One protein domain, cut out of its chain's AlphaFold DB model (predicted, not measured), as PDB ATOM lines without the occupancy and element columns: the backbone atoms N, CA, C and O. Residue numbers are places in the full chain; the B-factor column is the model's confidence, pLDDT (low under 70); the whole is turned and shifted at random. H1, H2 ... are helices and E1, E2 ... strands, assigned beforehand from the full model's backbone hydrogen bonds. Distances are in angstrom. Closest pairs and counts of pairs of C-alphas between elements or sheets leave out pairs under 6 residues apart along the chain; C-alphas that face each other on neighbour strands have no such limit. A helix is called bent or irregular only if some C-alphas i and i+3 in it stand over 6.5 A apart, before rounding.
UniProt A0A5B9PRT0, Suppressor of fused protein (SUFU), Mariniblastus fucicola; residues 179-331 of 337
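AT A GLANCE: This is residues 179 to 331 of the 337 residues of the protein "Suppressor of fused protein (SUFU)" of Mariniblastus fucicola (UniProt A0A5B9PRT0). A single seven-stranded sheet, curled like part of a barrel, wraps round the long helix H3, and a second helix, H1, covers the opposite face over E2 and E3. The short helix H2 sits at the far end of E4, and two long loops, residues 230 to 251 and 311 to 324, join strands of the sheet. You have 153 printed residues, with three named helices and seven named strands in the order H1 E1 E2 E3 E4 H2 H3 E5 E6 E7; the class is mixed, helices and strands. The sheet is mixed and runs E1 E2 E3 E4 E7 E6 E5, with E4 and E7 parallel and the other neighbours antiparallel. The whole is compact, with a radius of gyration of the C-alphas of 14.7 A and spans of 43 by 32 by 32 A.

IN THESE COORDINATES: Start in the sheet with its longest strand, E4, residues 252 to 259: find C-alpha 252 at (30.427, -43.777, -32.785), from where it runs 23.1 A. Before it come E1, residues 199 to 204, E2, residues 214 to 219, and E3, residues 223 to 229, the last 19.1 A long. After it look for E5, residues 296 to 299, E6, residues 304 to 310 and 19.4 A long, and E7, residues 325 to 330, which ends at C-alpha 330, (39.383, -54.311, -25.739). Of the helices, H1 holds residues 179 to 194 and starts at C-alpha 179, (31.808, -29.778, -35.008), running 21.6 A. H2 is residues 260 to 265, and H3, residues 269 to 287, measures 26.0 A.

HOW THE PARTS SIT: Begin at E4, whose pairing is staggered: residues 255 to 259 pair with E3 and residues 252 to 255 with E7. Look for N 226 and O 256, 3.0 A apart, between E3 and E4, and for N 255 and O 327, 2.9 A apart, between the parallel E4 and E7. On one side E1 to E4 form a meander, each strand the antiparallel neighbour of the one before; N 216 and O 227 of E2 and E3 are 2.9 A apart, and N 203 and O 215 of E1 and E2 also 2.9 A. E5 E6 E7 form a second meander, where N 309 and O 328 are 2.8 A apart and N 297 and O 306 2.9 A. The edge strands are E1 and E5. From edge to edge the strands' lines turn by 83 degrees, and the sheet is strongly twisted and curls round H3. For H3 and E4 the closest C-alphas are those of Leu 254 and Ala 281, 7.0 A apart. H3 has a kink of 33 degrees near residue 281 and is irregular, with C-alphas 281 and 284 7.5 A apart. H1 is on the opposite face from H3, at a height over the sheet of 9.0 A, along the strands at 12 degrees to E3 on the local plane; its closest C-alphas to E3 are those of Gln 183 and Val 229, 6.1 A. H1 and H3 are apart. H2 and H3 only just touch, only at the corner, with 3 pairs of C-alphas within 8 A, the closest being Ser 263 and Leu 269 at 6.0 A, and stand about perpendicular at 73 degrees. H2 and H3 on one face and H1 on the other make three layers, helices on both faces of a sheet. E4, H2 H3 and E5 form a split strand-helix-strand unit, two strands running the same way with helices between them along the chain and E7 and E6 between them in the sheet; its crossover is left-handed. In H1 and H2 every O i to N i+4 pair is within hydrogen-bond range, and in H3 12 of 15 are.

THE WHOLE: The two C-alphas farthest apart are those of Asp 244 and Ala 265, at 43.8 A. The printed part has no cut. The long links are E3 to E4 and E6 to E7; in the latter, residues 318 to 319 pair antiparallel with residues 322 to 323. The mean pLDDT of the printed part is 93.6, and no printed residue is under 70.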
ATOM      1  N   PHE A 179      30.715 -29.191 -35.772       93.44
ATOM      2  CA  PHE A 179      31.808 -29.778 -35.008       93.44
ATOM      3  C   PHE A 179      32.060 -29.052 -33.687       93.44
ATOM      4  O   PHE A 179      32.244 -29.725 -32.684       93.44
ATOM      5  N   ALA A 180      32.029 -27.715 -33.644       92.25
ATOM      6  CA  ALA A 180      32.360 -26.976 -32.421       92.25
ATOM      7  C   ALA A 180      31.379 -27.298 -31.281       92.25
ATOM      8  O   ALA A 180      31.779 -27.556 -30.146       92.25
ATOM      9  N   SER A 181      30.083 -27.347 -31.600       93.31
ATOM     10  CA  SER A 181      29.042 -27.711 -30.637       93.31
ATOM     11  C   SER A 181      29.146 -29.174 -30.205       93.31
ATOM     12  O   SER A 181      29.059 -29.462 -29.012       93.31
ATOM     13  N   LEU A 182      29.360 -30.095 -31.150       96.00
ATOM     14  CA  LEU A 182      29.507 -31.520 -30.847       96.00
ATOM     15  C   LEU A 182      30.765 -31.799 -30.011       96.00
ATOM     16  O   LEU A 182      30.708 -32.545 -29.038       96.00
ATOM     17  N   GLN A 183      31.885 -31.167 -30.359       96.25
ATOM     18  CA  GLN A 183      33.150 -31.265 -29.640       96.25
ATOM     19  C   GLN A 183      32.964 -30.891 -28.169       96.25
ATOM     20  O   GLN A 183      33.373 -31.658 -27.301       96.25
ATOM     21  N   GLN A 184      32.311 -29.759 -27.888       95.81
ATOM     22  CA  GLN A 184      32.049 -29.326 -26.516       95.81
ATOM     23  C   GLN A 184      31.197 -30.351 -25.755       95.81
ATOM     24  O   GLN A 184      31.560 -30.741 -24.650       95.81
ATOM     25  N   GLN A 185      30.114 -30.851 -26.361       97.12
ATOM     26  CA  GLN A 185      29.240 -31.844 -25.724       97.12
ATOM     27  C   GLN A 185      29.979 -33.145 -25.374       97.12
ATOM     28  O   GLN A 185      29.785 -33.689 -24.286       97.12
ATOM     29  N   LEU A 186      30.832 -33.637 -26.279       98.19
ATOM     30  CA  LEU A 186      31.637 -34.836 -26.048       98.19
ATOM     31  C   LEU A 186      32.670 -34.605 -24.937       98.19
ATOM     32  O   LEU A 186      32.775 -35.419 -24.022       98.19
ATOM     33  N   VAL A 187      33.391 -33.478 -24.980       97.88
ATOM     34  CA  VAL A 187      34.368 -33.093 -23.946       97.88
ATOM     35  C   VAL A 187      33.698 -32.999 -22.574       97.88
ATOM     36  O   VAL A 187      34.219 -33.556 -21.612       97.88
ATOM     37  N   ASP A 188      32.529 -32.363 -22.477       97.62
ATOM     38  CA  ASP A 188      31.792 -32.221 -21.216       97.62
ATOM     39  C   ASP A 188      31.372 -33.585 -20.649       97.62
ATOM     40  O   ASP A 188      31.526 -33.842 -19.450       97.62
ATOM     41  N   ALA A 189      30.883 -34.490 -21.505       98.06
ATOM     42  CA  ALA A 189      30.512 -35.846 -21.103       98.06
ATOM     43  C   ALA A 189      31.728 -36.641 -20.596       98.06
ATOM     44  O   ALA A 189      31.658 -37.278 -19.541       98.06
ATOM     45  N   TYR A 190      32.861 -36.559 -21.295       98.25
ATOM     46  CA  TYR A 190      34.103 -37.208 -20.881       98.25
ATOM     47  C   TYR A 190      34.690 -36.600 -19.607       98.25
ATOM     48  O   TYR A 190      35.114 -37.343 -18.728       98.25
ATOM     49  N   ASN A 191      34.661 -35.278 -19.444       97.56
ATOM     50  CA  ASN A 191      35.128 -34.606 -18.228       97.56
ATOM     51  C   ASN A 191      34.285 -34.981 -17.014       97.56
ATOM     52  O   ASN A 191      34.831 -35.230 -15.939       97.56
ATOM     53  N   LYS A 192      32.968 -35.104 -17.189       96.94
ATOM     54  CA  LYS A 192      32.076 -35.608 -16.142       96.94
ATOM     55  C   LYS A 192      32.396 -37.056 -15.759       96.94
ATOM     56  O   LYS A 192      32.318 -37.392 -14.581       96.94
ATOM     57  N   GLN A 193      32.750 -37.897 -16.731       96.69
ATOM     58  CA  GLN A 193      33.014 -39.320 -16.508       96.69
ATOM     59  C   GLN A 193      34.419 -39.604 -15.961       96.69
ATOM     60  O   GLN A 193      34.586 -40.437 -15.073       96.69
ATOM     61  N   PHE A 194      35.442 -38.949 -16.508       96.12
ATOM     62  CA  PHE A 194      36.853 -39.240 -16.238       96.12
ATOM     63  C   PHE A 194      37.518 -38.211 -15.317       96.12
ATOM     64  O   PHE A 194      38.635 -38.449 -14.859       96.12
ATOM     65  N   GLY A 195      36.836 -37.104 -15.010       96.62
ATOM     66  CA  GLY A 195      37.329 -36.000 -14.190       96.62
ATOM     67  C   GLY A 195      38.120 -34.981 -15.008       96.62
ATOM     68  O   GLY A 195      39.168 -35.299 -15.565       96.62
ATOM     69  N   GLU A 196      37.660 -33.733 -15.037       96.50
ATOM     70  CA  GLU A 196      38.302 -32.634 -15.773       96.50
ATOM     71  C   GLU A 196      39.776 -32.433 -15.375       96.50
ATOM     72  O   GLU A 196      40.637 -32.246 -16.228       96.50
ATOM     73  N   GLN A 197      40.110 -32.591 -14.089       96.50
ATOM     74  CA  GLN A 197      41.488 -32.505 -13.586       96.50
ATOM     75  C   GLN A 197      42.436 -33.575 -14.169       96.50
ATOM     76  O   GLN A 197      43.666 -33.427 -14.134       96.50
ATOM     77  N   ASN A 198      41.868 -34.667 -14.688       96.50
ATOM     78  CA  ASN A 198      42.607 -35.760 -15.303       96.50
ATOM     79  C   ASN A 198      42.843 -35.521 -16.798       96.50
ATOM     80  O   ASN A 198      43.695 -36.197 -17.374       96.50
ATOM     81  N   GLN A 199      42.147 -34.567 -17.428       97.00
ATOM     82  CA  GLN A 199      42.371 -34.207 -18.826       97.00
ATOM     83  C   GLN A 199      43.775 -33.611 -18.975       97.00
ATOM     84  O   GLN A 199      44.116 -32.615 -18.337       97.00
ATOM     85  N   LYS A 200      44.616 -34.223 -19.812       95.44
ATOM     86  CA  LYS A 200      45.994 -33.757 -20.028       95.44
ATOM     87  C   LYS A 200      46.156 -33.046 -21.352       95.44
ATOM     88  O   LYS A 200      46.753 -31.975 -21.399       95.44
ATOM     89  N   GLN A 201      45.680 -33.662 -22.428       94.50
ATOM     90  CA  GLN A 201      46.008 -33.239 -23.786       94.50
ATOM     91  C   GLN A 201      44.833 -33.485 -24.736       94.50
ATOM     92  O   GLN A 201      44.087 -34.452 -24.584       94.50
ATOM     93  N   TYR A 202      44.710 -32.599 -25.723       96.44
ATOM     94  CA  TYR A 202      43.837 -32.735 -26.882       96.44
ATOM     95  C   TYR A 202      44.705 -32.650 -28.138       96.44
ATOM     96  O   TYR A 202      45.505 -31.721 -28.273       96.44
ATOM     97  N   TYR A 203      44.529 -33.590 -29.058       96.31
ATOM     98  CA  TYR A 203      45.249 -33.640 -30.326       96.31
ATOM     99  C   TYR A 203      44.267 -33.587 -31.485       96.31
ATOM    100  O   TYR A 203      43.299 -34.340 -31.489       96.31
ATOM    101  N   ALA A 204      44.530 -32.754 -32.489       96.50
ATOM    102  CA  ALA A 204      43.865 -32.893 -33.781       96.50
ATOM    103  C   ALA A 204      44.455 -34.110 -34.512       96.50
ATOM    104  O   ALA A 204      45.674 -34.211 -34.662       96.50
ATOM    105  N   ILE A 205      43.597 -35.025 -34.955       95.25
ATOM    106  CA  ILE A 205      43.987 -36.289 -35.611       95.25
ATOM    107  C   ILE A 205      43.457 -36.393 -37.048       95.25
ATOM    108  O   ILE A 205      43.525 -37.443 -37.684       95.25
ATOM    109  N   ASP A 206      42.915 -35.298 -37.577       90.69
ATOM    110  CA  ASP A 206      42.380 -35.212 -38.936       90.69
ATOM    111  C   ASP A 206      43.391 -34.717 -39.986       90.69
ATOM    112  O   ASP A 206      43.147 -34.840 -41.187       90.69
ATOM    113  N   GLY A 207      44.549 -34.207 -39.554       88.75
ATOM    114  CA  GLY A 207      45.586 -33.695 -40.454       88.75
ATOM    115  C   GLY A 207      45.172 -32.441 -41.230       88.75
ATOM    116  O   GLY A 207      45.662 -32.229 -42.339       88.75
ATOM    117  N   GLY A 208      44.255 -31.639 -40.686       87.69
ATOM    118  CA  GLY A 208      43.679 -30.458 -41.329       87.69
ATOM    119  C   GLY A 208      42.658 -30.788 -42.420       87.69
ATOM    120  O   GLY A 208      42.360 -29.927 -43.248       87.69
ATOM    121  N   LYS A 209      42.160 -32.029 -42.472       87.06
ATOM    122  CA  LYS A 209      41.223 -32.512 -43.497       87.06
ATOM    123  C   LYS A 209      39.866 -32.844 -42.890       87.06
ATOM    124  O   LYS A 209      39.742 -33.115 -41.704       87.06
ATOM    125  N   PHE A 210      38.835 -32.863 -43.724       89.56
ATOM    126  CA  PHE A 210      37.505 -33.285 -43.301       89.56
ATOM    127  C   PHE A 210      37.415 -34.825 -43.114       89.56
ATOM    128  O   PHE A 210      38.079 -35.566 -43.844       89.56
ATOM    129  N   PRO A 211      36.582 -35.336 -42.180       91.56
ATOM    130  CA  PRO A 211      35.952 -34.574 -41.104       91.56
ATOM    131  C   PRO A 211      36.946 -34.187 -40.006       91.56
ATOM    132  O   PRO A 211      37.906 -34.929 -39.784       91.56
ATOM    133  N   PRO A 212      36.705 -33.064 -39.306       93.56
ATOM    134  CA  PRO A 212      37.495 -32.688 -38.141       93.56
ATOM    135  C   PRO A 212      37.363 -33.749 -37.046       93.56
ATOM    136  O   PRO A 212      36.261 -34.224 -36.761       93.56
ATOM    137  N   ARG A 213      38.488 -34.139 -36.447       95.62
ATOM    138  CA  ARG A 213      38.547 -35.169 -35.402       95.62
ATOM    139  C   ARG A 213      39.641 -34.860 -34.393       95.62
ATOM    140  O   ARG A 213      40.757 -34.472 -34.743       95.62
ATOM    141  N   GLY A 214      39.326 -35.115 -33.135       97.44
ATOM    142  CA  GLY A 214      40.227 -34.992 -32.006       97.44
ATOM    143  C   GLY A 214      40.508 -36.318 -31.312       97.44
ATOM    144  O   GLY A 214      39.760 -37.286 -31.451       97.44
ATOM    145  N   LEU A 215      41.567 -36.325 -30.512       98.50
ATOM    146  CA  LEU A 215      41.877 -37.359 -29.536       98.50
ATOM    147  C   LEU A 215      42.147 -36.696 -28.187       98.50
ATOM    148  O   LEU A 215      43.047 -35.861 -28.070       98.50
ATOM    149  N   LEU A 216      41.377 -37.073 -27.172       98.31
ATOM    150  CA  LEU A 216      41.592 -36.657 -25.792       98.31
ATOM    151  C   LEU A 216      42.366 -37.718 -25.030       98.31
ATOM    152  O   LEU A 216      42.087 -38.912 -25.152       98.31
ATOM    153  N   ARG A 217      43.291 -37.256 -24.190       97.75
ATOM    154  CA  ARG A 217      44.020 -38.076 -23.227       97.75
ATOM    155  C   ARG A 217      43.662 -37.660 -21.808       97.75
ATOM    156  O   ARG A 217      43.896 -36.512 -21.416       97.75
ATOM    157  N   TYR A 218      43.196 -38.629 -21.032       97.88
ATOM    158  CA  TYR A 218      43.026 -38.521 -19.590       97.88
ATOM    159  C   TYR A 218      44.051 -39.392 -18.868       97.88
ATOM    160  O   TYR A 218      44.358 -40.504 -19.300       97.88
ATOM    161  N   GLU A 219      44.551 -38.906 -17.739       96.12
ATOM    162  CA  GLU A 219      45.371 -39.684 -16.815       96.12
ATOM    163  C   GLU A 219      44.692 -39.770 -15.460       96.12
ATOM    164  O   GLU A 219      44.616 -38.789 -14.724       96.12
ATOM    165  N   THR A 220      44.224 -40.967 -15.138       94.31
ATOM    166  CA  THR A 220      43.662 -41.303 -13.830       94.31
ATOM    167  C   THR A 220      44.719 -42.000 -12.973       94.31
ATOM    168  O   THR A 220      45.811 -42.337 -13.447       94.31
ATOM    169  N   GLU A 221      44.394 -42.259 -11.709       91.75
ATOM    170  CA  GLU A 221      45.257 -43.053 -10.828       91.75
ATOM    171  C   GLU A 221      45.447 -44.490 -11.342       91.75
ATOM    172  O   GLU A 221      46.521 -45.060 -11.184       91.75
ATOM    173  N   SER A 222      44.436 -45.068 -12.000       92.56
ATOM    174  CA  SER A 222      44.448 -46.470 -12.440       92.56
ATOM    175  C   SER A 222      44.849 -46.679 -13.903       92.56
ATOM    176  O   SER A 222      45.311 -47.764 -14.259       92.56
ATOM    177  N   ALA A 223      44.648 -45.683 -14.770       95.12
ATOM    178  CA  ALA A 223      44.799 -45.847 -16.216       95.12
ATOM    179  C   ALA A 223      45.031 -44.533 -16.977       95.12
ATOM    180  O   ALA A 223      44.568 -43.463 -16.568       95.12
ATOM    181  N   THR A 224      45.654 -44.648 -18.148       95.44
ATOM    182  CA  THR A 224      45.553 -43.673 -19.237       95.44
ATOM    183  C   THR A 224      44.358 -44.027 -20.116       95.44
ATOM    184  O   THR A 224      44.212 -45.171 -20.547       95.44
ATOM    185  N   ILE A 225      43.496 -43.050 -20.381       97.38
ATOM    186  CA  ILE A 225      42.304 -43.213 -21.217       97.38
ATOM    187  C   ILE A 225      42.473 -42.335 -22.450       97.38
ATOM    188  O   ILE A 225      42.747 -41.140 -22.327       97.38
ATOM    189  N   LEU A 226      42.304 -42.930 -23.625       98.06
ATOM    190  CA  LEU A 226      42.281 -42.224 -24.901       98.06
ATOM    191  C   LEU A 226      40.875 -42.341 -25.481       98.06
ATOM    192  O   LEU A 226      40.360 -43.454 -25.557       98.06
ATOM    193  N   VAL A 227      40.261 -41.228 -25.879       98.56
ATOM    194  CA  VAL A 227      38.935 -41.215 -26.523       98.56
ATOM    195  C   VAL A 227      38.911 -40.259 -27.703       98.56
ATOM    196  O   VAL A 227      39.478 -39.163 -27.639       98.56
ATOM    197  N   THR A 228      38.274 -40.668 -28.796       98.56
ATOM    198  CA  THR A 228      38.092 -39.804 -29.962       98.56
ATOM    199  C   THR A 228      37.013 -38.757 -29.702       98.56
ATOM    200  O   THR A 228      36.140 -38.909 -28.839       98.56
ATOM    201  N   VAL A 229      37.105 -37.663 -30.452       97.88
ATOM    202  CA  VAL A 229      36.133 -36.574 -30.454       97.88
ATOM    203  C   VAL A 229      35.794 -36.225 -31.897       97.88
ATOM    204  O   VAL A 229      36.678 -35.843 -32.663       97.88
ATOM    205  N   GLY A 230      34.521 -36.313 -32.271       95.44
ATOM    206  CA  GLY A 230      34.029 -35.891 -33.583       95.44
ATOM    207  C   GLY A 230      34.064 -36.965 -34.662       95.44
ATOM    208  O   GLY A 230      33.702 -36.672 -35.799       95.44
ATOM    209  N   MET A 231      34.425 -38.210 -34.339       95.94
ATOM    210  CA  MET A 231      34.184 -39.325 -35.260       95.94
ATOM    211  C   MET A 231      32.677 -39.466 -35.532       95.94
ATOM    212  O   MET A 231      32.254 -39.628 -36.672       95.94
ATOM    213  N   SER A 232      31.855 -39.268 -34.504       97.12
ATOM    214  CA  SER A 232      30.390 -39.309 -34.565       97.12
ATOM    215  C   SER A 232      29.733 -38.187 -35.385       97.12
ATOM    216  O   SER A 232      28.535 -38.255 -35.682       97.12
ATOM    217  N   LEU A 233      30.501 -37.169 -35.794       95.81
ATOM    218  CA  LEU A 233      30.016 -36.058 -36.617       95.81
ATOM    219  C   LEU A 233      29.460 -36.542 -37.961       95.81
ATOM    220  O   LEU A 233      28.463 -36.016 -38.454       95.81
ATOM    221  N   CYS A 234      30.088 -37.562 -38.541       95.00
ATOM    222  CA  CYS A 234      29.651 -38.187 -39.783       95.00
ATOM    223  C   CYS A 234      29.071 -39.572 -39.490       95.00
ATOM    224  O   CYS A 234      29.534 -40.274 -38.592       95.00
ATOM    225  N   SER A 235      28.065 -39.974 -40.263       95.62
ATOM    226  CA  SER A 235      27.586 -41.354 -40.230       95.62
ATOM    227  C   SER A 235      28.642 -42.283 -40.836       95.62
ATOM    228  O   SER A 235      29.272 -41.946 -41.842       95.62
ATOM    229  N   GLN A 236      28.839 -43.455 -40.240       96.62
ATOM    230  CA  GLN A 236      29.700 -44.497 -40.788       96.62
ATOM    231  C   GLN A 236      29.075 -45.085 -42.069       96.62
ATOM    232  O   GLN A 236      27.870 -45.355 -42.083       96.62
ATOM    233  N   PRO A 237      29.871 -45.330 -43.126       94.94
ATOM    234  CA  PRO A 237      29.415 -46.027 -44.326       94.94
ATOM    235  C   PRO A 237      28.935 -47.455 -44.061       94.94
ATOM    236  O   PRO A 237      29.314 -48.081 -43.081       94.94
ATOM    237  N   ALA A 238      28.159 -48.006 -44.991       92.56
ATOM    238  CA  ALA A 238      27.797 -49.427 -45.075       92.56
ATOM    239  C   ALA A 238      26.985 -50.028 -43.910       92.56
ATOM    240  O   ALA A 238      26.490 -51.136 -44.074       92.56
ATOM    241  N   VAL A 239      26.777 -49.332 -42.786       95.00
ATOM    242  CA  VAL A 239      26.011 -49.843 -41.627       95.00
ATOM    243  C   VAL A 239      24.641 -50.381 -42.054       95.00
ATOM    244  O   VAL A 239      24.265 -51.483 -41.670       95.00
ATOM    245  N   GLU A 240      23.936 -49.652 -42.924       92.81
ATOM    246  CA  GLU A 240      22.602 -50.027 -43.420       92.81
ATOM    247  C   GLU A 240      22.547 -51.323 -44.235       92.81
ATOM    248  O   GLU A 240      21.468 -51.867 -44.432       92.81
ATOM    249  N   LEU A 241      23.693 -51.847 -44.675       91.44
ATOM    250  CA  LEU A 241      23.768 -53.133 -45.372       91.44
ATOM    251  C   LEU A 241      23.751 -54.329 -44.416       91.44
ATOM    252  O   LEU A 241      23.561 -55.457 -44.862       91.44
ATOM    253  N   TYR A 242      24.004 -54.103 -43.124       92.69
ATOM    254  CA  TYR A 242      24.245 -55.177 -42.155       92.69
ATOM    255  C   TYR A 242      23.267 -55.183 -40.982       92.69
ATOM    256  O   TYR A 242      23.217 -56.178 -40.259       92.69
ATOM    257  N   VAL A 243      22.521 -54.097 -40.753       93.31
ATOM    258  CA  VAL A 243      21.616 -53.974 -39.602       93.31
ATOM    259  C   VAL A 243      20.297 -53.300 -39.975       93.31
ATOM    260  O   VAL A 243      20.273 -52.348 -40.751       93.31
ATOM    261  N   ASP A 244      19.212 -53.740 -39.337       91.06
ATOM    262  CA  ASP A 244      17.862 -53.206 -39.569       91.06
ATOM    263  C   ASP A 244      17.665 -51.786 -39.010       91.06
ATOM    264  O   ASP A 244      16.842 -51.023 -39.517       91.06
ATOM    265  N   GLN A 245      18.410 -51.416 -37.958       92.56
ATOM    266  CA  GLN A 245      18.349 -50.094 -37.313       92.56
ATOM    267  C   GLN A 245      19.718 -49.395 -37.351       92.56
ATOM    268  O   GLN A 245      20.459 -49.400 -36.365       92.56
ATOM    269  N   PRO A 246      20.091 -48.774 -38.487       94.31
ATOM    270  CA  PRO A 246      21.416 -48.175 -38.654       94.31
ATOM    271  C   PRO A 246      21.670 -46.973 -37.741       94.31
ATOM    272  O   PRO A 246      22.822 -46.708 -37.398       94.31
ATOM    273  N   SER A 247      20.618 -46.251 -37.332       93.88
ATOM    274  CA  SER A 247      20.706 -45.081 -36.444       93.88
ATOM    275  C   SER A 247      21.452 -45.378 -35.148       93.88
ATOM    276  O   SER A 247      22.181 -44.524 -34.656       93.88
ATOM    277  N   ASP A 248      21.337 -46.602 -34.639       93.88
ATOM    278  CA  ASP A 248      21.883 -46.985 -33.337       93.88
ATOM    279  C   ASP A 248      23.395 -47.241 -33.374       93.88
ATOM    280  O   ASP A 248      24.036 -47.332 -32.319       93.88
ATOM    281  N   LEU A 249      23.960 -47.400 -34.575       95.75
ATOM    282  CA  LEU A 249      25.326 -47.886 -34.802       95.75
ATOM    283  C   LEU A 249      26.149 -47.003 -35.745       95.75
ATOM    284  O   LEU A 249      27.377 -47.107 -35.774       95.75
ATOM    285  N   ARG A 250      25.515 -46.112 -36.512       96.19
ATOM    286  CA  ARG A 250      26.216 -45.301 -37.514       96.19
ATOM    287  C   ARG A 250      26.963 -44.097 -36.959       96.19
ATOM    288  O   ARG A 250      27.730 -43.510 -37.708       96.19
ATOM    289  N   ARG A 251      26.808 -43.738 -35.682       97.50
ATOM    290  CA  ARG A 251      27.586 -42.661 -35.046       97.50
ATOM    291  C   ARG A 251      28.283 -43.176 -33.804       97.50
ATOM    292  O   ARG A 251      27.639 -43.512 -32.812       97.50
ATOM    293  N   VAL A 252      29.607 -43.242 -33.871       97.94
ATOM    294  CA  VAL A 252      30.427 -43.777 -32.785       97.94
ATOM    295  C   VAL A 252      31.647 -42.910 -32.526       97.94
ATOM    296  O   VAL A 252      32.154 -42.249 -33.430       97.94
ATOM    297  N   GLU A 253      32.120 -42.956 -31.292       98.62
ATOM    298  CA  GLU A 253      33.478 -42.610 -30.892       98.62
ATOM    299  C   GLU A 253      34.228 -43.897 -30.515       98.62
ATOM    300  O   GLU A 253      33.618 -44.925 -30.206       98.62
ATOM    301  N   LEU A 254      35.557 -43.847 -30.524       98.50
ATOM    302  CA  LEU A 254      36.429 -44.922 -30.063       98.50
ATOM    303  C   LEU A 254      37.074 -44.540 -28.737       98.50
ATOM    304  O   LEU A 254      37.415 -43.380 -28.508       98.50
ATOM    305  N   GLY A 255      37.307 -45.537 -27.892       98.00
ATOM    306  CA  GLY A 255      38.057 -45.381 -26.658       98.00
ATOM    307  C   GLY A 255      39.013 -46.539 -26.420       98.00
ATOM    308  O   GLY A 255      38.754 -47.665 -26.829       98.00
ATOM    309  N   VAL A 256      40.102 -46.296 -25.701       96.69
ATOM    310  CA  VAL A 256      40.937 -47.357 -25.125       96.69
ATOM    311  C   VAL A 256      41.361 -46.970 -23.714       96.69
ATOM    312  O   VAL A 256      41.647 -45.802 -23.432       96.69
ATOM    313  N   LYS A 257      41.382 -47.956 -22.816       95.44
ATOM    314  CA  LYS A 257      41.899 -47.819 -21.453       95.44
ATOM    315  C   LYS A 257      43.179 -48.631 -21.349       95.44
ATOM    316  O   LYS A 257      43.191 -49.811 -21.673       95.44
ATOM    317  N   ILE A 258      44.244 -47.992 -20.890       93.50
ATOM    318  CA  ILE A 258      45.556 -48.605 -20.716       93.50
ATOM    319  C   ILE A 258      45.895 -48.492 -19.239       93.50
ATOM    320  O   ILE A 258      45.998 -47.384 -18.712       93.50
ATOM    321  N   SER A 259      46.022 -49.625 -18.549       93.19
ATOM    322  CA  SER A 259      46.332 -49.623 -17.118       93.19
ATOM    323  C   SER A 259      47.681 -48.950 -16.853       93.19
ATOM    324  O   SER A 259      48.604 -49.045 -17.666       93.19
ATOM    325  N   ARG A 260      47.822 -48.299 -15.690       89.31
ATOM    326  CA  ARG A 260      49.108 -47.710 -15.276       89.31
ATOM    327  C   ARG A 260      50.232 -48.743 -15.268       89.31
ATOM    328  O   ARG A 260      51.321 -48.469 -15.747       89.31
ATOM    329  N   GLN A 261      49.933 -49.965 -14.830       88.31
ATOM    330  CA  GLN A 261      50.886 -51.071 -14.872       88.31
ATOM    331  C   GLN A 261      51.411 -51.331 -16.293       88.31
ATOM    332  O   GLN A 261      52.611 -51.528 -16.471       88.31
ATOM    333  N   ALA A 262      50.533 -51.328 -17.301       86.69
ATOM    334  CA  ALA A 262      50.933 -51.540 -18.687       86.69
ATOM    335  C   ALA A 262      51.732 -50.349 -19.243       86.69
ATOM    336  O   ALA A 262      52.747 -50.562 -19.904       86.69
ATOM    337  N   SER A 263      51.318 -49.110 -18.948       84.75
ATOM    338  CA  SER A 263      52.044 -47.912 -19.400       84.75
ATOM    339  C   SER A 263      53.418 -47.766 -18.746       84.75
ATOM    340  O   SER A 263      54.366 -47.351 -19.401       84.75
ATOM    341  N   ASP A 264      53.546 -48.130 -17.470       85.69
ATOM    342  CA  ASP A 264      54.814 -48.047 -16.738       85.69
ATOM    343  C   ASP A 264      55.789 -49.146 -17.191       85.69
ATOM    344  O   ASP A 264      57.003 -48.942 -17.201       85.69
ATOM    345  N   ALA A 265      55.263 -50.306 -17.606       84.56
ATOM    346  CA  ALA A 265      56.051 -51.396 -18.175       84.56
ATOM    347  C   ALA A 265      56.520 -51.120 -19.616       84.56
ATOM    348  O   ALA A 265      57.529 -51.682 -20.043       84.56
ATOM    349  N   ASN A 266      55.804 -50.277 -20.367       84.38
ATOM    350  CA  ASN A 266      56.151 -49.905 -21.736       84.38
ATOM    351  C   ASN A 266      55.836 -48.426 -22.004       84.38
ATOM    352  O   ASN A 266      54.702 -48.059 -22.315       84.38
ATOM    353  N   ALA A 267      56.876 -47.591 -21.960       79.12
ATOM    354  CA  ALA A 267      56.758 -46.150 -22.164       79.12
ATOM    355  C   ALA A 267      56.238 -45.761 -23.566       79.12
ATOM    356  O   ALA A 267      55.594 -44.723 -23.700       79.12
ATOM    357  N   GLU A 268      56.459 -46.591 -24.593       89.00
ATOM    358  CA  GLU A 268      56.006 -46.338 -25.974       89.00
ATOM    359  C   GLU A 268      54.549 -46.774 -26.215       89.00
ATOM    360  O   GLU A 268      53.976 -46.517 -27.279       89.00
ATOM    361  N   LEU A 269      53.922 -47.434 -25.233       90.19
ATOM    362  CA  LEU A 269      52.586 -48.013 -25.374       90.19
ATOM    363  C   LEU A 269      51.521 -46.949 -25.646       90.19
ATOM    364  O   LEU A 269      50.645 -47.157 -26.485       90.19
ATOM    365  N   ILE A 270      51.601 -45.809 -24.953       91.62
ATOM    366  CA  ILE A 270      50.640 -44.712 -25.112       91.62
ATOM    367  C   ILE A 270      50.768 -44.085 -26.499       91.62
ATOM    368  O   ILE A 270      49.758 -43.916 -27.178       91.62
ATOM    369  N   ASP A 271      51.994 -43.805 -26.943       92.69
ATOM    370  CA  ASP A 271      52.247 -43.206 -28.255       92.69
ATOM    371  C   ASP A 271      51.789 -44.137 -29.383       92.69
ATOM    372  O   ASP A 271      51.092 -43.705 -30.307       92.69
ATOM    373  N   THR A 272      52.093 -45.434 -29.272       92.56
ATOM    374  CA  THR A 272      51.616 -46.443 -30.230       92.56
ATOM    375  C   THR A 272      50.090 -46.509 -30.232       92.56
ATOM    376  O   THR A 272      49.479 -46.456 -31.296       92.56
ATOM    377  N   ALA A 273      49.446 -46.541 -29.061       94.06
ATOM    378  CA  ALA A 273      47.988 -46.584 -28.962       94.06
ATOM    379  C   ALA A 273      47.319 -45.335 -29.547       94.06
ATOM    380  O   ALA A 273      46.294 -45.455 -30.220       94.06
ATOM    381  N   MET A 274      47.908 -44.153 -29.342       94.81
ATOM    382  CA  MET A 274      47.448 -42.900 -29.942       94.81
ATOM    383  C   MET A 274      47.519 -42.942 -31.475       94.81
ATOM    384  O   MET A 274      46.580 -42.503 -32.141       94.81
ATOM    385  N   GLN A 275      48.584 -43.500 -32.054       93.56
ATOM    386  CA  GLN A 275      48.694 -43.676 -33.509       93.56
ATOM    387  C   GLN A 275      47.656 -44.672 -34.043       93.56
ATOM    388  O   GLN A 275      46.983 -44.395 -35.045       93.56
ATOM    389  N   SER A 276      47.473 -45.805 -33.359       94.19
ATOM    390  CA  SER A 276      46.509 -46.837 -33.749       94.19
ATOM    391  C   SER A 276      45.079 -46.311 -33.713       94.19
ATOM    392  O   SER A 276      44.376 -46.388 -34.721       94.19
ATOM    393  N   ILE A 277      44.644 -45.720 -32.594       95.56
ATOM    394  CA  ILE A 277      43.277 -45.197 -32.468       95.56
ATOM    395  C   ILE A 277      43.011 -44.073 -33.476       95.56
ATOM    396  O   ILE A 277      41.934 -44.035 -34.063       95.56
ATOM    397  N   SER A 278      44.003 -43.223 -33.764       94.06
ATOM    398  CA  SER A 278      43.885 -42.185 -34.798       94.06
ATOM    399  C   SER A 278      43.670 -42.780 -36.193       94.06
ATOM    400  O   SER A 278      42.885 -42.257 -36.983       94.06
ATOM    401  N   THR A 279      44.329 -43.904 -36.489       92.06
ATOM    402  CA  THR A 279      44.148 -44.638 -37.748       92.06
ATOM    403  C   THR A 279      42.745 -45.239 -37.838       92.06
ATOM    404  O   THR A 279      42.060 -45.051 -38.846       92.06
ATOM    405  N   PHE A 280      42.277 -45.895 -36.772       94.62
ATOM    406  CA  PHE A 280      40.929 -46.471 -36.722       94.62
ATOM    407  C   PHE A 280      39.824 -45.413 -36.756       94.62
ATOM    408  O   PHE A 280      38.794 -45.639 -37.385       94.62
ATOM    409  N   ALA A 281      40.054 -44.229 -36.190       95.31
ATOM    410  CA  ALA A 281      39.103 -43.122 -36.241       95.31
ATOM    411  C   ALA A 281      38.823 -42.627 -37.673       95.31
ATOM    412  O   ALA A 281      37.775 -42.042 -37.918       95.31
ATOM    413  N   ALA A 282      39.737 -42.846 -38.626       92.06
ATOM    414  CA  ALA A 282      39.531 -42.518 -40.042       92.06
ATOM    415  C   ALA A 282      39.109 -43.730 -40.895       92.06
ATOM    416  O   ALA A 282      38.758 -43.566 -42.066       92.06
ATOM    417  N   TYR A 283      39.162 -44.941 -40.334       92.88
ATOM    418  CA  TYR A 283      38.970 -46.194 -41.063       92.88
ATOM    419  C   TYR A 283      37.633 -46.281 -41.816       92.88
ATOM    420  O   TYR A 283      37.692 -46.640 -42.998       92.88
ATOM    421  N   PRO A 284      36.466 -45.941 -41.218       94.31
ATOM    422  CA  PRO A 284      35.170 -46.139 -41.868       94.31
ATOM    423  C   PRO A 284      35.077 -45.487 -43.248       94.31
ATOM    424  O   PRO A 284      34.770 -46.149 -44.237       94.31
ATOM    425  N   TRP A 285      35.437 -44.206 -43.340       92.88
ATOM    426  CA  TRP A 285      35.340 -43.445 -44.588       92.88
ATOM    427  C   TRP A 285      36.447 -43.783 -45.580       92.88
ATOM    428  O   TRP A 285      36.181 -43.826 -46.773       92.88
ATOM    429  N   ARG A 286      37.658 -44.105 -45.104       89.56
ATOM    430  CA  ARG A 286      38.759 -44.542 -45.981       89.56
ATOM    431  C   ARG A 286      38.497 -45.882 -46.664       89.56
ATOM    432  O   ARG A 286      39.069 -46.132 -47.712       89.56
ATOM    433  N   ASN A 287      37.687 -46.745 -46.050       89.12
ATOM    434  CA  ASN A 287      37.463 -48.114 -46.523       89.12
ATOM    435  C   ASN A 287      36.011 -48.379 -46.934       89.12
ATOM    436  O   ASN A 287      35.668 -49.525 -47.223       89.12
ATOM    437  N   HIS A 288      35.156 -47.351 -46.921       91.38
ATOM    438  CA  HIS A 288      33.719 -47.468 -47.180       91.38
ATOM    439  C   HIS A 288      33.052 -48.571 -46.338       91.38
ATOM    440  O   HIS A 288      32.236 -49.348 -46.830       91.38
ATOM    441  N   ASN A 289      33.434 -48.645 -45.061       92.12
ATOM    442  CA  ASN A 289      33.014 -49.676 -44.114       92.12
ATOM    443  C   ASN A 289      32.708 -49.055 -42.740       92.12
ATOM    444  O   ASN A 289      32.722 -47.835 -42.600       92.12
ATOM    445  N   TRP A 290      32.459 -49.866 -41.714       95.88
ATOM    446  CA  TRP A 290      32.104 -49.391 -40.378       95.88
ATOM    447  C   TRP A 290      32.737 -50.206 -39.251       95.88
ATOM    448  O   TRP A 290      33.159 -51.355 -39.408       95.88
ATOM    449  N   LEU A 291      32.785 -49.581 -38.080       97.19
ATOM    450  CA  LEU A 291      33.195 -50.161 -36.813       97.19
ATOM    451  C   LEU A 291      31.959 -50.318 -35.927       97.19
ATOM    452  O   LEU A 291      31.207 -49.365 -35.714       97.19
ATOM    453  N   GLY A 292      31.751 -51.530 -35.422       96.94
ATOM    454  CA  GLY A 292      30.579 -51.896 -34.640       96.94
ATOM    455  C   GLY A 292      30.922 -52.812 -33.468       96.94
ATOM    456  O   GLY A 292      32.010 -53.394 -33.437       96.94
ATOM    457  N   PRO A 293      30.007 -52.961 -32.496       96.50
ATOM    458  CA  PRO A 293      30.186 -53.882 -31.379       96.50
ATOM    459  C   PRO A 293      30.418 -55.316 -31.871       96.50
ATOM    460  O   PRO A 293      29.718 -55.798 -32.757       96.50
ATOM    461  N   GLY A 294      31.399 -56.005 -31.290       95.56
ATOM    462  CA  GLY A 294      31.787 -57.366 -31.663       95.56
ATOM    463  C   GLY A 294      32.729 -57.460 -32.868       95.56
ATOM    464  O   GLY A 294      33.277 -58.535 -33.108       95.56
ATOM    465  N   HIS A 295      32.977 -56.367 -33.601       95.94
ATOM    466  CA  HIS A 295      34.018 -56.355 -34.634       95.94
ATOM    467  C   HIS A 295      35.404 -56.490 -33.998       95.94
ATOM    468  O   HIS A 295      35.628 -56.099 -32.852       95.94
ATOM    469  N   THR A 296      36.350 -57.026 -34.764       94.62
ATOM    470  CA  THR A 296      37.736 -57.213 -34.333       94.62
ATOM    471  C   THR A 296      38.674 -56.382 -35.197       94.62
ATOM    472  O   THR A 296      38.504 -56.332 -36.415       94.62
ATOM    473  N   ILE A 297      39.672 -55.758 -34.574       92.81
ATOM    474  CA  ILE A 297      40.704 -54.952 -35.232       92.81
ATOM    475  C   ILE A 297      42.104 -55.459 -34.871       92.81
ATOM    476  O   ILE A 297      42.308 -56.005 -33.786       92.81
ATOM    477  N   ASP A 298      43.068 -55.257 -35.766       90.44
ATOM    478  CA  ASP A 298      44.475 -55.572 -35.505       90.44
ATOM    479  C   ASP A 298      45.106 -54.442 -34.671       90.44
ATOM    480  O   ASP A 298      45.403 -53.353 -35.166       90.44
ATOM    481  N   TRP A 299      45.267 -54.674 -33.370       88.94
ATOM    482  CA  TRP A 299      45.693 -53.676 -32.396       88.94
ATOM    483  C   TRP A 299      47.214 -53.690 -32.224       88.94
ATOM    484  O   TRP A 299      47.797 -54.530 -31.539       88.94
ATOM    485  N   SER A 300      47.883 -52.732 -32.865       79.44
ATOM    486  CA  SER A 300      49.347 -52.703 -32.955       79.44
ATOM    487  C   SER A 300      50.133 -52.422 -31.662       79.44
ATOM    488  O   SER A 300      51.285 -52.843 -31.630       79.44
ATOM    489  N   PRO A 301      49.607 -51.804 -30.582       77.00
ATOM    490  CA  PRO A 301      50.379 -51.652 -29.344       77.00
ATOM    491  C   PRO A 301      50.762 -52.989 -28.694       77.00
ATOM    492  O   PRO A 301      51.770 -53.063 -27.998       77.00
ATOM    493  N   SER A 302      49.986 -54.047 -28.942       71.38
ATOM    494  CA  SER A 302      50.303 -55.427 -28.549       71.38
ATOM    495  C   SER A 302      50.606 -56.341 -29.742       71.38
ATOM    496  O   SER A 302      51.115 -57.442 -29.547       71.38
ATOM    497  N   GLY A 303      50.268 -55.924 -30.969       72.88
ATOM    498  CA  GLY A 303      50.311 -56.780 -32.159       72.88
ATOM    499  C   GLY A 303      49.252 -57.890 -32.148       72.88
ATOM    500  O   GLY A 303      49.359 -58.837 -32.925       72.88
ATOM    501  N   SER A 304      48.257 -57.796 -31.259       81.12
ATOM    502  CA  SER A 304      47.177 -58.772 -31.092       81.12
ATOM    503  C   SER A 304      45.859 -58.251 -31.656       81.12
ATOM    504  O   SER A 304      45.737 -57.093 -32.055       81.12
ATOM    505  N   LYS A 305      44.841 -59.109 -31.682       89.81
ATOM    506  CA  LYS A 305      43.488 -58.691 -32.035       89.81
ATOM    507  C   LYS A 305      42.800 -58.040 -30.838       89.81
ATOM    508  O   LYS A 305      42.907 -58.532 -29.717       89.81
ATOM    509  N   ALA A 306      42.067 -56.959 -31.082       93.06
ATOM    510  CA  ALA A 306      41.196 -56.330 -30.095       93.06
ATOM    511  C   ALA A 306      39.743 -56.371 -30.562       93.06
ATOM    512  O   ALA A 306      39.456 -56.197 -31.747       93.06
ATOM    513  N   THR A 307      38.822 -56.600 -29.630       96.31
ATOM    514  CA  THR A 307      37.380 -56.576 -29.900       96.31
ATOM    515  C   THR A 307      36.820 -55.200 -29.575       96.31
ATOM    516  O   THR A 307      37.208 -54.588 -28.584       96.31
ATOM    517  N   LEU A 308      35.896 -54.709 -30.395       97.75
ATOM    518  CA  LEU A 308      35.168 -53.477 -30.123       97.75
ATOM    519  C   LEU A 308      33.965 -53.767 -29.227       97.75
ATOM    520  O   LEU A 308      33.077 -54.538 -29.593       97.75
ATOM    521  N   VAL A 309      33.920 -53.143 -28.056       97.75
ATOM    522  CA  VAL A 309      32.873 -53.348 -27.049       97.75
ATOM    523  C   VAL A 309      32.125 -52.044 -26.822       97.75
ATOM    524  O   VAL A 309      32.732 -51.013 -26.559       97.75
ATOM    525  N   ARG A 310      30.794 -52.073 -26.912       96.88
ATOM    526  CA  ARG A 310      29.973 -50.881 -26.673       96.88
ATOM    527  C   ARG A 310      29.959 -50.512 -25.191       96.88
ATOM    528  O   ARG A 310      29.687 -51.368 -24.351       96.88
ATOM    529  N   ASP A 311      30.192 -49.240 -24.888       96.69
ATOM    530  CA  ASP A 311      29.898 -48.671 -23.575       96.69
ATOM    531  C   ASP A 311      28.378 -48.508 -23.405       96.69
ATOM    532  O   ASP A 311      27.708 -47.940 -24.270       96.69
ATOM    533  N   ASN A 312      27.839 -49.021 -22.298       92.81
ATOM    534  CA  ASN A 312      26.417 -48.920 -21.957       92.81
ATOM    535  C   ASN A 312      26.153 -47.989 -20.759       92.81
ATOM    536  O   ASN A 312      24.998 -47.770 -20.395       92.81
ATOM    537  N   GLU A 313      27.202 -47.461 -20.130       92.69
ATOM    538  CA  GLU A 313      27.128 -46.622 -18.934       92.69
ATOM    539  C   GLU A 313      27.268 -45.138 -19.288       92.69
ATOM    540  O   GLU A 313      26.496 -44.305 -18.805       92.69
ATOM    541  N   LEU A 314      28.218 -44.799 -20.162       93.88
ATOM    542  CA  LEU A 314      28.454 -43.433 -20.603       93.88
ATOM    543  C   LEU A 314      27.390 -42.997 -21.612       93.88
ATOM    544  O   LEU A 314      27.298 -43.513 -22.723       93.88
ATOM    545  N   GLN A 315      26.620 -41.981 -21.234       92.12
ATOM    546  CA  GLN A 315      25.629 -41.360 -22.105       92.12
ATOM    547  C   GLN A 315      26.258 -40.186 -22.855       92.12
ATOM    548  O   GLN A 315      26.563 -39.153 -22.256       92.12
ATOM    549  N   LEU A 316      26.441 -40.350 -24.163       95.81
ATOM    550  CA  LEU A 316      26.824 -39.270 -25.070       95.81
ATOM    551  C   LEU A 316      25.572 -38.616 -25.669       95.81
ATOM    552  O   LEU A 316      24.497 -39.219 -25.713       95.81
ATOM    553  N   SER A 317      25.692 -37.360 -26.104       92.00
ATOM    554  CA  SER A 317      24.587 -36.663 -26.763       92.00
ATOM    555  C   SER A 317      24.222 -37.338 -28.091       92.00
ATOM    556  O   SER A 317      24.995 -38.099 -28.663       92.00
ATOM    557  N   SER A 318      23.019 -37.076 -28.597       95.88
ATOM    558  CA  SER A 318      22.654 -37.451 -29.964       95.88
ATOM    559  C   SER A 318      23.130 -36.400 -30.962       95.88
ATOM    560  O   SER A 318      23.088 -35.204 -30.662       95.88
ATOM    561  N   PHE A 319      23.430 -36.812 -32.189       95.81
ATOM    562  CA  PHE A 319      23.664 -35.895 -33.300       95.81
ATOM    563  C   PHE A 319      22.743 -36.238 -34.472       95.81
ATOM    564  O   PHE A 319      22.652 -37.388 -34.895       95.81
ATOM    565  N   ARG A 320      22.015 -35.231 -34.975       92.88
ATOM    566  CA  ARG A 320      21.017 -35.377 -36.057       92.88
ATOM    567  C   ARG A 320      19.992 -36.501 -35.807       92.88
ATOM    568  O   ARG A 320      19.586 -37.200 -36.736       92.88
ATOM    569  N   ASN A 321      19.541 -36.595 -34.552       92.38
ATOM    570  CA  ASN A 321      18.599 -37.586 -34.012       92.38
ATOM    571  C   ASN A 321      19.123 -39.028 -33.930       92.38
ATOM    572  O   ASN A 321      18.349 -39.922 -33.602       92.38
ATOM    573  N   ASP A 322      20.413 -39.254 -34.168       95.62
ATOM    574  CA  ASP A 322      21.038 -40.551 -33.929       95.62
ATOM    575  C   ASP A 322      21.781 -40.530 -32.584       95.62
ATOM    576  O   ASP A 322      22.490 -39.552 -32.299       95.62
ATOM    577  N   PRO A 323      21.658 -41.572 -31.748       96.31
ATOM    578  CA  PRO A 323      22.475 -41.698 -30.548       96.31
ATOM    579  C   PRO A 323      23.954 -41.868 -30.915       96.31
ATOM    580  O   PRO A 323      24.291 -42.544 -31.887       96.31
ATOM    581  N   ILE A 324      24.846 -41.292 -30.107       98.12
ATOM    582  CA  ILE A 324      26.287 -41.515 -30.239       98.12
ATOM    583  C   ILE A 324      26.702 -42.637 -29.285       98.12
ATOM    584  O   ILE A 324      26.463 -42.563 -28.080       98.12
ATOM    585  N   GLY A 325      27.322 -43.689 -29.820       97.50
ATOM    586  CA  GLY A 325      27.922 -44.763 -29.022       97.50
ATOM    587  C   GLY A 325      29.415 -44.545 -28.772       97.50
ATOM    588  O   GLY A 325      30.102 -43.966 -29.603       97.50
ATOM    589  N   LEU A 326      29.942 -45.070 -27.665       98.38
ATOM    590  CA  LEU A 326      31.386 -45.236 -27.469       98.38
ATOM    591  C   LEU A 326      31.748 -46.715 -27.642       98.38
ATOM    592  O   LEU A 326      31.143 -47.578 -27.006       98.38
ATOM    593  N   LEU A 327      32.724 -47.011 -28.500       98.44
ATOM    594  CA  LEU A 327      33.291 -48.348 -28.671       98.44
ATOM    595  C   LEU A 327      34.666 -48.416 -28.003       98.44
ATOM    596  O   LEU A 327      35.621 -47.777 -28.446       98.44
ATOM    597  N   TRP A 328      34.779 -49.221 -26.953       97.94
ATOM    598  CA  TRP A 328      36.050 -49.557 -26.329       97.94
ATOM    599  C   TRP A 328      36.809 -50.581 -27.162       97.94
ATOM    600  O   TRP A 328      36.273 -51.625 -27.527       97.94
ATOM    601  N   ILE A 329      38.076 -50.292 -27.422       96.44
ATOM    602  CA  ILE A 329      39.048 -51.223 -27.978       96.44
ATOM    603  C   ILE A 329      39.543 -52.099 -26.825       96.44
ATOM    604  O   ILE A 329      40.344 -51.657 -25.999       96.44
ATOM    605  N   ASP A 330      39.038 -53.327 -26.762       92.94
ATOM    606  CA  ASP A 330      39.383 -54.311 -25.739       92.94
ATOM    607  C   ASP A 330      40.372 -55.343 -26.296       92.94
ATOM    608  O   ASP A 330      40.008 -56.269 -27.031       92.94
ATOM    609  N   ALA A 331      41.647 -55.151 -25.962       80.75
ATOM    610  CA  ALA A 331      42.752 -56.007 -26.382       80.75
ATOM    611  C   ALA A 331      43.032 -57.174 -25.411       80.75
ATOM    612  O   ALA A 331      43.926 -57.976 -25.678       80.75
TER     613      ALA A 331